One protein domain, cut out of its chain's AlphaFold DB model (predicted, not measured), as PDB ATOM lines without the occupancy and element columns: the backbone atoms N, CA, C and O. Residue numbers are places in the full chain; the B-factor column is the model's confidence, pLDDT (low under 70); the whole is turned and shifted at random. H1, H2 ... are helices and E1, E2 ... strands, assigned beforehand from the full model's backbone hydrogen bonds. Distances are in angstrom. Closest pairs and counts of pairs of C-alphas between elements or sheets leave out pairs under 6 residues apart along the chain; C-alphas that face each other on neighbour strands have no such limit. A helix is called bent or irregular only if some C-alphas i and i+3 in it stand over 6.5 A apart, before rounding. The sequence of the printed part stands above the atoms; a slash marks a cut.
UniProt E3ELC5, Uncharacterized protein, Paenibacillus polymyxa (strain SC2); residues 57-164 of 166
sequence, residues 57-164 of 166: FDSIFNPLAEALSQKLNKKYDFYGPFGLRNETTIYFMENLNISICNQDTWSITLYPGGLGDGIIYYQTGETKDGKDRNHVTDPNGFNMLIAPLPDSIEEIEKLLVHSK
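This is residues 57 to 164 of the 166 residues of an uncharacterized protein of Paenibacillus polymyxa (strain SC2) (UniProt E3ELC5). A single strongly twisted, branched sheet of six strands makes the body, with the long strand E3 in its middle and the helix H1 packed over the part made by E1 and E2. Beyond E3 the E4 and E5 hairpin carries the sheet onward, E4 bending on its way, and the loop past its far end sticks out with residues 134 to 139; the short strand E6 lies beside the first part of E3, and the small helix H2 touches H1. The printed part has 108 residues with two named helices and six named strands, in the order H1 E1 E2 E3 E4 E5 H2 E6 along the chain. The sheet's neighbour pairs are antiparallel, and the class is mixed, helices and strands. The whole is compact, with a radius of gyration of the C-alphas of 14.5 A, and the C-alphas span 42 by 35 by 22 A along their three main axes.

E3, residues 105 to 114, is the strand with three neighbours. E2, residues 87 to 93, lies on one side of it, antiparallel at 156 degrees; N 90 and O 108 are within hydrogen-bond range at 2.9 A. On the other side of E3 lie E4, residues 119 to 127, beside residues 109 to 114, and E6, residues 161 to 163, beside residues 105 to 107. E3 and E4 form a hairpin with directions at 123 degrees, and N 111 and O 121 are 2.8 A apart. E3 and E6 are antiparallel at 142 degrees, with N 161 and O 107 at 2.8 A. E1, residues 75 to 82, is an edge strand and forms a hairpin with E2; their directions stand at 162 degrees, and N 79 and O 89 are 2.9 A apart. E4 bends by 61 degrees at residue 124 and forms a hairpin with E5, residues 144 to 148, at 146 degrees, with N 145 and O 126 at 2.8 A. H1, residues 57 to 72, is on the sheet; its closest C-alphas to E1 are those of Ser 69 and Lys 75, 5.9 A apart, and to E2 those of Ser 69 and Phe 92, 6.7 A apart. H2, residues 153 to 157, only grazes the sheet, with its residues 156 to 157. H1 touches H2 with residues 64 to 68 alone, the closest C-alphas being those of Leu 68 and Ile 153, 6.7 A apart. In H2 every O i to N i+4 pair is within hydrogen-bond range; in H1 it is 10 of 12. Among the pairs that stay apart are E1 and E4, and E5 and E6.

H1 begins at C-alpha 57, at (56.172, 42.403, -36.891), and measures 20.5 A from first to last C-alpha. It is irregular, but only just: C-alphas 59 and 62 are 6.7 A apart. E1 measures 21.5 A and E2 19.4 A. E3, the longest strand, measures 26.8 A and begins at C-alpha 105, at (48.174, 22.908, -38.018). E4 measures 21.0 A and E5 13.5 A. H2 has five residues, and E6 has three, ending at C-alpha 163, at (43.038, 22.413, -39.016).

The two C-alphas farthest apart are those of Asn 73 and Asn 134, at 43.2 A. The printed part, residues 57 to 164, has no cut. The links from E2 to E3, with 11 residues, and from E4 to E5, with 16 residues, are long; the others are tight. Within the second, residues 134 to 139 stand free. Mean pLDDT of the printed part is 87.1, and residues 128 to 142 are under 70.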
ATOM      1  N   PHE A  57      56.011  43.827 -36.652       90.44
ATOM      2  CA  PHE A  57      56.172  42.403 -36.891       90.44
ATOM      3  C   PHE A  57      57.261  41.832 -35.978       90.44
ATOM      4  O   PHE A  57      57.002  40.922 -35.195       90.44
ATOM      5  N   ASP A  58      58.444  42.447 -35.991       90.94
ATOM      6  CA  ASP A  58      59.575  42.018 -35.160       90.94
ATOM      7  C   ASP A  58      59.357  42.297 -33.674       90.94
ATOM      8  O   ASP A  58      59.827  41.547 -32.826       90.94
ATOM      9  N   SER A  59      58.641  43.375 -33.353       91.31
ATOM     10  CA  SER A  59      58.464  43.817 -31.968       91.31
ATOM     11  C   SER A  59      57.312  43.107 -31.261       91.31
ATOM     12  O   SER A  59      57.287  43.091 -30.033       91.31
ATOM     13  N   ILE A  60      56.342  42.565 -32.008       92.69
ATOM     14  CA  ILE A  60      55.121  41.999 -31.425       92.69
ATOM     15  C   ILE A  60      54.799  40.611 -31.979       92.69
ATOM     16  O   ILE A  60      54.645  39.672 -31.201       92.69
ATOM     17  N   PHE A  61      54.711  40.446 -33.303       94.44
ATOM     18  CA  PHE A  61      54.232  39.184 -33.889       94.44
ATOM     19  C   PHE A  61      55.267  38.065 -33.732       94.44
ATOM     20  O   PHE A  61      54.894  36.956 -33.358       94.44
ATOM     21  N   ASN A  62      56.553  38.360 -33.941       95.38
ATOM     22  CA  ASN A  62      57.653  37.416 -33.725       95.38
ATOM     23  C   ASN A  62      57.718  36.915 -32.267       95.38
ATOM     24  O   ASN A  62      57.615  35.702 -32.073       95.38
ATOM     25  N   PRO A  63      57.801  37.787 -31.239       96.06
ATOM     26  CA  PRO A  63      57.791  37.350 -29.841       96.06
ATOM     27  C   PRO A  63      56.534  36.565 -29.448       96.06
ATOM     28  O   PRO A  63      56.620  35.577 -28.721       96.06
ATOM     29  N   LEU A  64      55.362  36.979 -29.943       96.50
ATOM     30  CA  LEU A  64      54.108  36.273 -29.690       96.50
ATOM     31  C   LEU A  64      54.125  34.858 -30.287       96.50
ATOM     32  O   LEU A  64      53.755  33.896 -29.612       96.50
ATOM     33  N   ALA A  65      54.563  34.727 -31.541       97.44
ATOM     34  CA  ALA A  65      54.679  33.436 -32.204       97.44
ATOM     35  C   ALA A  65      55.678  32.530 -31.480       97.44
ATOM     36  O   ALA A  65      55.379  31.364 -31.246       97.44
ATOM     37  N   GLU A  66      56.825  33.064 -31.061       98.06
ATOM     38  CA  GLU A  66      57.823  32.309 -30.307       98.06
ATOM     39  C   GLU A  66      57.253  31.786 -28.977       98.06
ATOM     40  O   GLU A  66      57.375  30.596 -28.680       98.06
ATOM     41  N   ALA A  67      56.555  32.630 -28.211       97.38
ATOM     42  CA  ALA A  67      55.937  32.232 -26.946       97.38
ATOM     43  C   ALA A  67      54.885  31.121 -27.130       97.38
ATOM     44  O   ALA A  67      54.889  30.121 -26.406       97.38
ATOM     45  N   LEU A  68      54.008  31.254 -28.131       97.50
ATOM     46  CA  LEU A  68      53.007  30.232 -28.460       97.50
ATOM     47  C   LEU A  68      53.657  28.940 -28.974       97.50
ATOM     48  O   LEU A  68      53.251  27.845 -28.597       97.50
ATOM     49  N   SER A  69      54.700  29.055 -29.792       97.50
ATOM     50  CA  SER A  69      55.460  27.930 -30.338       97.50
ATOM     51  C   SER A  69      56.117  27.093 -29.246       97.50
ATOM     52  O   SER A  69      56.033  25.864 -29.293       97.50
ATOM     53  N   GLN A  70      56.730  27.746 -28.253       96.88
ATOM     54  CA  GLN A  70      57.324  27.079 -27.094       96.88
ATOM     55  C   GLN A  70      56.259  26.341 -26.282       96.88
ATOM     56  O   GLN A  70      56.460  25.189 -25.900       96.88
ATOM     57  N   LYS A  71      55.103  26.975 -26.069       95.44
ATOM     58  CA  LYS A  71      54.004  26.395 -25.296       95.44
ATOM     59  C   LYS A  71      53.358  25.188 -25.977       95.44
ATOM     60  O   LYS A  71      53.105  24.177 -25.329       95.44
ATOM     61  N   LEU A  72      53.142  25.275 -27.288       94.50
ATOM     62  CA  LEU A  72      52.588  24.189 -28.099       94.50
ATOM     63  C   LEU A  72      53.612  23.090 -28.415       94.50
ATOM     64  O   LEU A  72      53.224  22.041 -28.929       94.50
ATOM     65  N   ASN A  73      54.903  23.338 -28.158       96.69
ATOM     66  CA  ASN A  73      56.024  22.520 -28.620       96.69
ATOM     67  C   ASN A  73      55.960  22.243 -30.137       96.69
ATOM     68  O   ASN A  73      56.060  21.105 -30.591       96.69
ATOM     69  N   LYS A  74      55.749  23.303 -30.925       96.81
ATOM     70  CA  LYS A  74      55.653  23.259 -32.395       96.81
ATOM     71  C   LYS A  74      56.659  24.211 -33.018       96.81
ATOM     72  O   LYS A  74      57.291  24.980 -32.308       96.81
ATOM     73  N   LYS A  75      56.803  24.168 -34.340       97.44
ATOM     74  CA  LYS A  75      57.460  25.214 -35.139       97.44
ATOM     75  C   LYS A  75      56.402  26.182 -35.653       97.44
ATOM     76  O   LYS A  75      55.235  25.801 -35.718       97.44
ATOM     77  N   TYR A  76      56.795  27.385 -36.055       97.56
ATOM     78  CA  TYR A  76      55.868  28.359 -36.622       97.56
ATOM     79  C   TYR A  76      56.375  28.976 -37.920       97.56
ATOM     80  O   TYR A  76      57.582  29.032 -38.154       97.56
ATOM     81  N   ASP A  77      55.435  29.435 -38.741       97.06
ATOM     82  CA  ASP A  77      55.692  30.245 -39.928       97.06
ATOM     83  C   ASP A  77      54.598  31.308 -40.094       97.06
ATOM     84  O   ASP A  77      53.474  31.145 -39.599       97.06
ATOM     85  N   PHE A  78      54.921  32.391 -40.797       96.12
ATOM     86  CA  PHE A  78      54.010  33.507 -41.032       96.12
ATOM     87  C   PHE A  78      53.557  33.567 -42.479       96.12
ATOM     88  O   PHE A  78      54.342  33.471 -43.417       96.12
ATOM     89  N   TYR A  79      52.269  33.825 -42.647       93.94
ATOM     90  CA  TYR A  79      51.644  34.028 -43.939       93.94
ATOM     91  C   TYR A  79      51.003  35.414 -43.942       93.94
ATOM     92  O   TYR A  79      50.011  35.650 -43.254       93.94
ATOM     93  N   GLY A  80      51.601  36.337 -44.695       89.62
ATOM     94  CA  GLY A  80      51.161  37.726 -44.803       89.62
ATOM     95  C   GLY A  80      52.335  38.711 -44.800       89.62
ATOM     96  O   GLY A  80      53.482  38.294 -44.974       89.62
ATOM     97  N   PRO A  81      52.067  40.013 -44.602       89.62
ATOM     98  CA  PRO A  81      50.738  40.614 -44.477       89.62
ATOM     99  C   PRO A  81      49.957  40.582 -45.804       89.62
ATOM    100  O   PRO A  81      50.524  40.820 -46.870       89.62
ATOM    101  N   PHE A  82      48.649  40.322 -45.744       84.12
ATOM    102  CA  PHE A  82      47.759  40.305 -46.909       84.12
ATOM    103  C   PHE A  82      46.638  41.349 -46.826       84.12
ATOM    104  O   PHE A  82      46.183  41.752 -45.753       84.12
ATOM    105  N   GLY A  83      46.173  41.767 -48.007       80.12
ATOM    106  CA  GLY A  83      45.001  42.622 -48.167       80.12
ATOM    107  C   GLY A  83      45.137  44.019 -47.552       80.12
ATOM    108  O   GLY A  83      46.198  44.461 -47.126       80.12
ATOM    109  N   LEU A  84      44.014  44.739 -47.504       80.88
ATOM    110  CA  LEU A  84      43.959  46.115 -46.987       80.88
ATOM    111  C   LEU A  84      44.057  46.200 -45.455       80.88
ATOM    112  O   LEU A  84      44.281  47.280 -44.917       80.88
ATOM    113  N   ARG A  85      43.854  45.081 -44.748       81.50
ATOM    114  CA  ARG A  85      43.902  45.021 -43.278       81.50
ATOM    115  C   ARG A  85      45.268  44.584 -42.745       81.50
ATOM    116  O   ARG A  85      45.409  44.483 -41.527       81.50
ATOM    117  N   ASN A  86      46.239  44.339 -43.632       87.56
ATOM    118  CA  ASN A  86      47.554  43.782 -43.306       87.56
ATOM    119  C   ASN A  86      47.444  42.519 -42.442       87.56
ATOM    120  O   ASN A  86      48.132  42.373 -41.432       87.56
ATOM    121  N   GLU A  87      46.518  41.636 -42.805       89.94
ATOM    122  CA  GLU A  87      46.247  40.443 -42.019       89.94
ATOM    123  C   GLU A  87      47.416  39.473 -42.121       89.94
ATOM    124  O   GLU A  87      47.973  39.268 -43.199       89.94
ATOM    125  N   THR A  88      47.820  38.914 -40.989       94.50
ATOM    126  CA  THR A  88      48.913  37.943 -40.945       94.50
ATOM    127  C   THR A  88      48.452  36.738 -40.160       94.50
ATOM    128  O   THR A  88      48.001  36.869 -39.021       94.50
ATOM    129  N   THR A  89      48.580  35.563 -40.757       95.31
ATOM    130  CA  THR A  89      48.282  34.299 -40.094       95.31
ATOM    131  C   THR A  89      49.572  33.662 -39.613       95.31
ATOM    132  O   THR A  89      50.520  33.499 -40.380       95.31
ATOM    133  N   ILE A  90      49.596  33.294 -38.337       97.38
ATOM    134  CA  ILE A  90      50.659  32.488 -37.744       97.38
ATOM    135  C   ILE A  90      50.197  31.041 -37.801       97.38
ATOM    136  O   ILE A  90      49.130  30.730 -37.269       97.38
ATOM    137  N   TYR A  91      50.975  30.172 -38.435       97.62
ATOM    138  CA  TYR A  91      50.729  28.734 -38.445       97.62
ATOM    139  C   TYR A  91      51.739  28.031 -37.554       97.62
ATOM    140  O   TYR A  91      52.938  28.213 -37.726       97.62
ATOM    141  N   PHE A  92      51.254  27.174 -36.663       98.12
ATOM    142  CA  PHE A  92      52.039  26.296 -35.810       98.12
ATOM    143  C   PHE A  92      51.911  24.859 -36.304       98.12
ATOM    144  O   PHE A  92      50.802  24.340 -36.460       98.12
ATOM    145  N   MET A  93      53.043  24.211 -36.552       96.94
ATOM    146  CA  MET A  93      53.120  22.918 -37.225       96.94
ATOM    147  C   MET A  93      54.324  22.100 -36.749       96.94
ATOM    148  O   MET A  93      55.268  22.634 -36.169       96.94
ATOM    149  N   GLU A  94      54.315  20.796 -37.010       96.06
ATOM    150  CA  GLU A  94      55.421  19.908 -36.621       96.06
ATOM    151  C   GLU A  94      56.660  20.117 -37.508       96.06
ATOM    152  O   GLU A  94      57.802  20.130 -37.037       96.06
ATOM    153  N   ASN A  95      56.450  20.298 -38.817       94.94
ATOM    154  CA  ASN A  95      57.538  20.354 -39.786       94.94
ATOM    155  C   ASN A  95      57.331  21.445 -40.844       94.94
ATOM    156  O   ASN A  95      56.462  21.326 -41.702       94.94
ATOM    157  N   LEU A  96      58.212  22.448 -40.841       94.88
ATOM    158  CA  LEU A  96      58.224  23.554 -41.810       94.88
ATOM    159  C   LEU A  96      58.491  23.112 -43.260       94.88
ATOM    160  O   LEU A  96      58.171  23.834 -44.193       94.88
ATOM    161  N   ASN A  97      59.062  21.921 -43.469       95.25
ATOM    162  CA  ASN A  97      59.318  21.396 -44.815       95.25
ATOM    163  C   ASN A  97      58.087  20.721 -45.442       95.25
ATOM    164  O   ASN A  97      58.141  20.285 -46.591       95.25
ATOM    165  N   ILE A  98      56.998  20.572 -44.685       93.81
ATOM    166  CA  ILE A  98      55.738  20.004 -45.161       93.81
ATOM    167  C   ILE A  98      54.754  21.160 -45.352       93.81
ATOM    168  O   ILE A  98      54.665  22.055 -44.521       93.81
ATOM    169  N   SER A  99      54.001  21.151 -46.453       92.50
ATOM    170  CA  SER A  99      52.953  22.155 -46.680       92.50
ATOM    171  C   SER A  99      51.943  22.166 -45.530       92.50
ATOM    172  O   SER A  99      51.539  21.101 -45.056       92.50
ATOM    173  N   ILE A 100      51.478  23.355 -45.139       91.75
ATOM    174  CA  ILE A 100      50.419  23.540 -44.135       91.75
ATOM    175  C   ILE A 100      49.127  22.777 -44.472       91.75
ATOM    176  O   ILE A 100      48.398  22.393 -43.569       91.75
ATOM    177  N   CYS A 101      48.866  22.485 -45.753       90.25
ATOM    178  CA  CYS A 101      47.691  21.709 -46.172       90.25
ATOM    179  C   CYS A 101      47.848  20.193 -45.948       90.25
ATOM    180  O   CYS A 101      46.865  19.459 -45.971       90.25
ATOM    181  N   ASN A 102      49.082  19.713 -45.765       93.50
ATOM    182  CA  ASN A 102      49.430  18.289 -45.744       93.50
ATOM    183  C   ASN A 102      49.814  17.777 -44.344       93.50
ATOM    184  O   ASN A 102      50.342  16.667 -44.220       93.50
ATOM    185  N   GLN A 103      49.565  18.567 -43.301       94.81
ATOM    186  CA  GLN A 103      49.808  18.227 -41.902       94.81
ATOM    187  C   GLN A 103      48.778  18.914 -41.002       94.81
ATOM    188  O   GLN A 103      48.080  19.825 -41.439       94.81
ATOM    189  N   ASP A 104      48.703  18.478 -39.747       95.75
ATOM    190  CA  ASP A 104      47.893  19.168 -38.749       95.75
ATOM    191  C   ASP A 104      48.542  20.507 -38.396       95.75
ATOM    192  O   ASP A 104      49.759  20.596 -38.189       95.75
ATOM    193  N   THR A 105      47.723  21.552 -38.326       96.25
ATOM    194  CA  THR A 105      48.174  22.908 -38.018       96.25
ATOM    195  C   THR A 105      47.257  23.581 -37.012       96.25
ATOM    196  O   THR A 105      46.057  23.315 -36.950       96.25
ATOM    197  N   TRP A 106      47.837  24.476 -36.224       97.25
ATOM    198  CA  TRP A 106      47.117  25.416 -35.376       97.25
ATOM    199  C   TRP A 106      47.404  26.800 -35.908       97.25
ATOM    200  O   TRP A 106      48.552  27.085 -36.239       97.25
ATOM    201  N   SER A 107      46.405  27.661 -36.008       96.56
ATOM    202  CA  SER A 107      46.640  28.993 -36.544       96.56
ATOM    203  C   SER A 107      45.831  30.080 -35.869       96.56
ATOM    204  O   SER A 107      44.778  29.839 -35.281       96.56
ATOM    205  N   ILE A 108      46.350  31.299 -35.961       96.31
ATOM    206  CA  ILE A 108      45.652  32.521 -35.574       96.31
ATOM    207  C   ILE A 108      45.931  33.598 -36.613       96.31
ATOM    208  O   ILE A 108      47.076  33.799 -37.017       96.31
ATOM    209  N   THR A 109      44.880  34.291 -37.046       94.94
ATOM    210  CA  THR A 109      44.985  35.441 -37.951       94.94
ATOM    211  C   THR A 109      44.880  36.724 -37.146       94.94
ATOM    212  O   THR A 109      43.891  36.935 -36.441       94.94
ATOM    213  N   LEU A 110      45.898  37.573 -37.264       94.75
ATOM    214  CA  LEU A 110      46.054  38.819 -36.526       94.75
ATOM    215  C   LEU A 110      45.951  40.035 -37.450       94.75
ATOM    216  O   LEU A 110      46.372  39.999 -38.608       94.75
ATOM    217  N   TYR A 111      45.439  41.135 -36.897       92.31
ATOM    218  CA  TYR A 111      45.266  42.414 -37.574       92.31
ATOM    219  C   TYR A 111      45.918  43.549 -36.769       92.31
ATOM    220  O   TYR A 111      45.461  43.853 -35.660       92.31
ATOM    221  N   PRO A 112      46.919  44.249 -37.330       90.94
ATOM    222  CA  PRO A 112      47.626  45.340 -36.653       90.94
ATOM    223  C   PRO A 112      46.889  46.696 -36.711       90.94
ATOM    224  O   PRO A 112      47.483  47.743 -36.469       90.94
ATOM    225  N   GLY A 113      45.595  46.727 -37.050       85.69
ATOM    226  CA  GLY A 113      44.857  47.977 -37.289       85.69
ATOM    227  C   GLY A 113      44.701  48.901 -36.070       85.69
ATOM    228  O   GLY A 113      44.421  50.079 -36.258       85.69
ATOM    229  N   GLY A 114      44.882  48.387 -34.849       87.25
ATOM    230  CA  GLY A 114      44.742  49.132 -33.589       87.25
ATOM    231  C   GLY A 114      46.061  49.478 -32.894       87.25
ATOM    232  O   GLY A 114      46.040  49.878 -31.734       87.25
ATOM    233  N   LEU A 115      47.214  49.318 -33.558       89.69
ATOM    234  CA  LEU A 115      48.523  49.485 -32.908       89.69
ATOM    235  C   LEU A 115      48.749  50.886 -32.321       89.69
ATOM    236  O   LEU A 115      49.457  51.012 -31.327       89.69
ATOM    237  N   GLY A 116      48.139  51.927 -32.900       86.56
ATOM    238  CA  GLY A 116      48.201  53.293 -32.362       86.56
ATOM    239  C   GLY A 116      47.585  53.434 -30.966       86.56
ATOM    240  O   GLY A 116      48.030  54.277 -30.192       86.56
ATOM    241  N   ASP A 117      46.635  52.559 -30.631       91.12
ATOM    242  CA  ASP A 117      45.970  52.485 -29.328       91.12
ATOM    243  C   ASP A 117      46.517  51.330 -28.465       91.12
ATOM    244  O   ASP A 117      45.986  51.039 -27.396       91.12
ATOM    245  N   GLY A 118      47.571  50.646 -28.928       89.88
ATOM    246  CA  GLY A 118      48.141  49.475 -28.260       89.88
ATOM    247  C   GLY A 118      47.311  48.196 -28.401       89.88
ATOM    248  O   GLY A 118      47.505  47.269 -27.624       89.88
ATOM    249  N   ILE A 119      46.398  48.123 -29.377       93.25
ATOM    250  CA  ILE A 119      45.482  46.987 -29.555       93.25
ATOM    251  C   ILE A 119      45.844  46.193 -30.815       93.25
ATOM    252  O   ILE A 119      45.944  46.737 -31.917       93.25
ATOM    253  N   ILE A 120      45.963  44.874 -30.674       94.31
ATOM    254  CA  ILE A 120      45.965  43.933 -31.801       94.31
ATOM    255  C   ILE A 120      44.609  43.250 -31.834       94.31
ATOM    256  O   ILE A 120      44.052  42.933 -30.790       94.31
ATOM    257  N   TYR A 121      44.070  43.018 -33.025       94.75
ATOM    258  CA  TYR A 121      42.838  42.252 -33.184       94.75
ATOM    259  C   TYR A 121      43.134  40.869 -33.760       94.75
ATOM    260  O   TYR A 121      44.118  40.696 -34.477       94.75
ATOM    261  N   TYR A 122      42.252  39.905 -33.513       94.06
ATOM    262  CA  TYR A 122      42.282  38.584 -34.142       94.06
ATOM    263  C   TYR A 122      40.972  38.286 -34.876       94.06
ATOM    264  O   TYR A 122      39.939  38.904 -34.605       94.06
ATOM    265  N   GLN A 123      41.014  37.348 -35.822       91.56
ATOM    266  CA  GLN A 123      39.828  36.851 -36.522       91.56
ATOM    267  C   GLN A 123      39.067  35.848 -35.646       91.56
ATOM    268  O   GLN A 123      39.621  34.811 -35.295       91.56
ATOM    269  N   THR A 124      37.791  36.104 -35.341       88.06
ATOM    270  CA  THR A 124      37.006  35.219 -34.452       88.06
ATOM    271  C   THR A 124      36.491  33.954 -35.142       88.06
ATOM    272  O   THR A 124      36.085  33.011 -34.474       88.06
ATOM    273  N   GLY A 125      36.490  33.934 -36.480       80.62
ATOM    274  CA  GLY A 125      35.893  32.861 -37.284       80.62
ATOM    275  C   GLY A 125      34.399  33.053 -37.565       80.62
ATOM    276  O   GLY A 125      33.842  32.333 -38.388       80.62
ATOM    277  N   GLU A 126      33.766  34.051 -36.950       80.81
ATOM    278  CA  GLU A 126      32.372  34.407 -37.205       80.81
ATOM    279  C   GLU A 126      32.263  35.416 -38.357       80.81
ATOM    280  O   GLU A 126      33.118  36.288 -38.536       80.81
ATOM    281  N   THR A 127      31.185  35.335 -39.131       74.88
ATOM    282  CA  THR A 127      30.845  36.322 -40.162       74.88
ATOM    283  C   THR A 127      29.767  37.266 -39.651       74.88
ATOM    284  O   THR A 127      28.845  36.844 -38.959       74.88
ATOM    285  N   LYS A 128      29.830  38.545 -40.031       69.50
ATOM    286  CA  LYS A 128      28.722  39.483 -39.817       69.50
ATOM    287  C   LYS A 128      27.494  38.994 -40.588       69.50
ATOM    288  O   LYS A 128      27.476  39.075 -41.816       69.50
ATOM    289  N   ASP A 129      26.467  38.538 -39.882       60.25
ATOM    290  CA  ASP A 129      25.175  38.253 -40.500       60.25
ATOM    291  C   ASP A 129      24.532  39.547 -41.028       60.25
ATOM    292  O   ASP A 129      24.486  40.571 -40.342       60.25
ATOM    293  N   GLY A 130      24.010  39.495 -42.259       55.53
ATOM    294  CA  GLY A 130      23.049  40.488 -42.752       55.53
ATOM    295  C   GLY A 130      23.564  41.625 -43.641       55.53
ATOM    296  O   GLY A 130      22.931  42.680 -43.667       55.53
ATOM    297  N   LYS A 131      24.646  41.459 -44.416       49.16
ATOM    298  CA  LYS A 131      24.931  42.382 -45.534       49.16
ATOM    299  C   LYS A 131      24.970  41.654 -46.870       49.16
ATOM    300  O   LYS A 131      25.600  40.610 -46.994       49.16
ATOM    301  N   ASP A 132      24.241  42.220 -47.833       46.03
ATOM    302  CA  ASP A 132      24.108  41.761 -49.214       46.03
ATOM    303  C   ASP A 132      25.446  41.269 -49.774       46.03
ATOM    304  O   ASP A 132      26.419  42.028 -49.813       46.03
ATOM    305  N   ARG A 133      25.460  40.034 -50.294       48.88
ATOM    306  CA  ARG A 133      26.605  39.375 -50.965       48.88
ATOM    307  C   ARG A 133      27.094  40.093 -52.244       48.88
ATOM    308  O   ARG A 133      27.851  39.538 -53.030       48.88
ATOM    309  N   ASN A 134      26.628  41.322 -52.472       49.81
ATOM    310  CA  ASN A 134      26.865  42.158 -53.649       49.81
ATOM    311  C   ASN A 134      27.618  43.465 -53.324       49.81
ATOM    312  O   ASN A 134      27.771  44.315 -54.200       49.81
ATOM    313  N   HIS A 135      28.094  43.663 -52.089       50.09
ATOM    314  CA  HIS A 135      28.934  44.816 -51.752       50.09
ATOM    315  C   HIS A 135      30.415  44.550 -52.077       50.09
ATOM    316  O   HIS A 135      30.960  43.502 -51.745       50.09
ATOM    317  N   VAL A 136      31.095  45.550 -52.653       51.81
ATOM    318  CA  VAL A 136      32.518  45.542 -53.083       51.81
ATOM    319  C   VAL A 136      33.514  45.106 -51.983       51.81
ATOM    320  O   VAL A 136      34.671  44.810 -52.262       51.81
ATOM    321  N   THR A 137      33.080  45.040 -50.723       48.44
ATOM    322  CA  THR A 137      33.878  44.637 -49.555       48.44
ATOM    323  C   THR A 137      33.920  43.124 -49.298       48.44
ATOM    324  O   THR A 137      34.747  42.686 -48.501       48.44
ATOM    325  N   ASP A 138      33.056  42.334 -49.944       50.97
ATOM    326  CA  ASP A 138      32.934  40.879 -49.738       50.97
ATOM    327  C   ASP A 138      34.166  40.071 -50.219       50.97
ATOM    328  O   ASP A 138      34.658  39.231 -49.465       50.97
ATOM    329  N   PRO A 139      34.787  40.372 -51.384       51.41
ATOM    330  CA  PRO A 139      35.962  39.629 -51.861       51.41
ATOM    331  C   PRO A 139      37.223  39.795 -50.996       51.41
ATOM    332  O   PRO A 139      38.167  39.030 -51.145       51.41
ATOM    333  N   ASN A 140      37.250  40.800 -50.110       51.94
ATOM    334  CA  ASN A 140      38.426  41.188 -49.323       51.94
ATOM    335  C   ASN A 140      38.323  40.793 -47.833       51.94
ATOM    336  O   ASN A 140      39.038  41.355 -47.006       51.94
ATOM    337  N   GLY A 141      37.397  39.901 -47.453       56.47
ATOM    338  CA  GLY A 141      37.333  39.354 -46.088       56.47
ATOM    339  C   GLY A 141      36.847  40.325 -44.997       56.47
ATOM    340  O   GLY A 141      36.889  40.004 -43.810       56.47
ATOM    341  N   PHE A 142      36.322  41.506 -45.353       65.62
ATOM    342  CA  PHE A 142      35.812  42.503 -44.389       65.62
ATOM    343  C   PHE A 142      34.525  42.087 -43.659       65.62
ATOM    344  O   PHE A 142      34.084  42.776 -42.731       65.62
ATOM    345  N   ASN A 143      33.931  40.969 -44.068       71.12
ATOM    346  CA  ASN A 143      32.755  40.390 -43.433       71.12
ATOM    347  C   ASN A 143      33.099  39.523 -42.213       71.12
ATOM    348  O   ASN A 143      32.197  39.220 -41.435       71.12
ATOM    349  N   MET A 144      34.376  39.191 -41.991       75.69
ATOM    350  CA  MET A 144      34.809  38.472 -40.790       75.69
ATOM    351  C   MET A 144      34.780  39.386 -39.560       75.69
ATOM    352  O   MET A 144      35.280  40.521 -39.584       75.69
ATOM    353  N   LEU A 145      34.197  38.882 -38.473       83.62
ATOM    354  CA  LEU A 145      34.249  39.513 -37.165       83.62
ATOM    355  C   LEU A 145      35.667  39.421 -36.597       83.62
ATOM    356  O   LEU A 145      36.385  38.431 -36.756       83.62
ATOM    357  N   ILE A 146      36.070  40.517 -35.962       89.94
ATOM    358  CA  ILE A 146      37.342  40.637 -35.263       89.94
ATOM    359  C   ILE A 146      37.084  41.064 -33.827       89.94
ATOM    360  O   ILE A 146      36.135  41.807 -33.564       89.94
ATOM    361  N   ALA A 147      37.944  40.628 -32.920       92.75
ATOM    362  CA  ALA A 147      37.914  41.021 -31.518       92.75
ATOM    363  C   ALA A 147      39.332  41.372 -31.041       92.75
ATOM    364  O   ALA A 147      40.299  40.951 -31.683       92.75
ATOM    365  N   PRO A 148      39.481  42.189 -29.981       96.12
ATOM    366  CA  PRO A 148      40.784  42.453 -29.383       96.12
ATOM    367  C   PRO A 148      41.459  41.144 -28.977       96.12
ATOM    368  O   PRO A 148      40.812  40.249 -28.432       96.12
ATOM    369  N   LEU A 149      42.748  41.033 -29.272       95.94
ATOM    370  CA  LEU A 149      43.572  39.930 -28.817       95.94
ATOM    371  C   LEU A 149      43.705  40.029 -27.286       95.94
ATOM    372  O   LEU A 149      43.978  41.123 -26.792       95.94
ATOM    373  N   PRO A 150      43.501  38.933 -26.539       95.56
ATOM    374  CA  PRO A 150      43.731  38.916 -25.097       95.56
ATOM    375  C   PRO A 150      45.186  39.228 -24.731       95.56
ATOM    376  O   PRO A 150      46.090  39.018 -25.537       95.56
ATOM    377  N   ASP A 151      45.419  39.649 -23.488       93.00
ATOM    378  CA  ASP A 151      46.755  40.043 -23.018       93.00
ATOM    379  C   ASP A 151      47.631  38.848 -22.590       93.00
ATOM    380  O   ASP A 151      48.846  38.989 -22.440       93.00
ATOM    381  N   SER A 152      47.038  37.668 -22.368       95.44
ATOM    382  CA  SER A 152      47.749  36.482 -21.872       95.44
ATOM    383  C   SER A 152      47.942  35.408 -22.944       95.44
ATOM    384  O   SER A 152      47.028  35.084 -23.705       95.44
ATOM    385  N   ILE A 153      49.124  34.781 -22.962       95.69
ATOM    386  CA  ILE A 153      49.439  33.673 -23.880       95.69
ATOM    387  C   ILE A 153      48.467  32.499 -23.672       95.69
ATOM    388  O   ILE A 153      48.070  31.843 -24.630       95.69
ATOM    389  N   GLU A 154      48.038  32.255 -22.433       95.62
ATOM    390  CA  GLU A 154      47.059  31.229 -22.052       95.62
ATOM    391  C   GLU A 154      45.686  31.439 -22.686       95.62
ATOM    392  O   GLU A 154      45.003  30.469 -23.012       95.62
ATOM    393  N   GLU A 155      45.244  32.685 -22.810       96.25
ATOM    394  CA  GLU A 155      43.973  33.000 -23.452       96.25
ATOM    395  C   GLU A 155      44.111  32.976 -24.966       96.25
ATOM    396  O   GLU A 155      43.243  32.418 -25.633       96.25
ATOM    397  N   ILE A 156      45.223  33.486 -25.503       96.44
ATOM    398  CA  ILE A 156      45.495  33.481 -26.944       96.44
ATOM    399  C   ILE A 156      45.579  32.051 -27.487       96.44
ATOM    400  O   ILE A 156      45.020  31.758 -28.540       96.44
ATOM    401  N   GLU A 157      46.220  31.135 -26.762       95.44
ATOM    402  CA  GLU A 157      46.315  29.723 -27.141       95.44
ATOM    403  C   GLU A 157      44.934  29.085 -27.365       95.44
ATOM    404  O   GLU A 157      44.748  28.301 -28.296       95.44
ATOM    405  N   LYS A 158      43.932  29.460 -26.561       95.19
ATOM    406  CA  LYS A 158      42.558  28.940 -26.688       95.19
ATOM    407  C   LYS A 158      41.847  29.432 -27.946       95.19
ATOM    408  O   LYS A 158      40.838  28.846 -28.329       95.19
ATOM    409  N   LEU A 159      42.344  30.503 -28.564       95.75
ATOM    410  CA  LEU A 159      41.797  31.073 -29.795       95.75
ATOM    411  C   LEU A 159      42.356  30.398 -31.054       95.75
ATOM    412  O   LEU A 159      41.895  30.698 -32.154       95.75
ATOM    413  N   LEU A 160      43.346  29.510 -30.916       95.31
ATOM    414  CA  LEU A 160      43.965  28.843 -32.053       95.31
ATOM    415  C   LEU A 160      42.973  27.930 -32.774       95.31
ATOM    416  O   LEU A 160      42.341  27.049 -32.184       95.31
ATOM    417  N   VAL A 161      42.901  28.093 -34.089       93.81
ATOM    418  CA  VAL A 161      42.092  27.256 -34.968       93.81
ATOM    419  C   VAL A 161      42.898  26.026 -35.348       93.81
ATOM    420  O   VAL A 161      43.939  26.128 -35.994       93.81
ATOM    421  N   HIS A 162      42.409  24.848 -34.970       94.88
ATOM    422  CA  HIS A 162      43.020  23.585 -35.362       94.88
ATOM    423  C   HIS A 162      42.465  23.109 -36.711       94.88
ATOM    424  O   HIS A 162      41.270  22.834 -36.838       94.88
ATOM    425  N   SER A 163      43.344  22.971 -37.700       91.25
ATOM    426  CA  SER A 163      43.038  22.413 -39.016       91.25
ATOM    427  C   SER A 163      43.731  21.067 -39.168       91.25
ATOM    428  O   SER A 163      44.957  20.980 -39.100       91.25
ATOM    429  N   LYS A 164      42.939  20.011 -39.374       87.12
ATOM    430  CA  LYS A 164      43.472  18.674 -39.636       87.12
ATOM    431  C   LYS A 164      43.977  18.568 -41.065       87.12
ATOM    432  O   LYS A 164      43.407  19.176 -41.973       87.12
TER     433      LYS A 164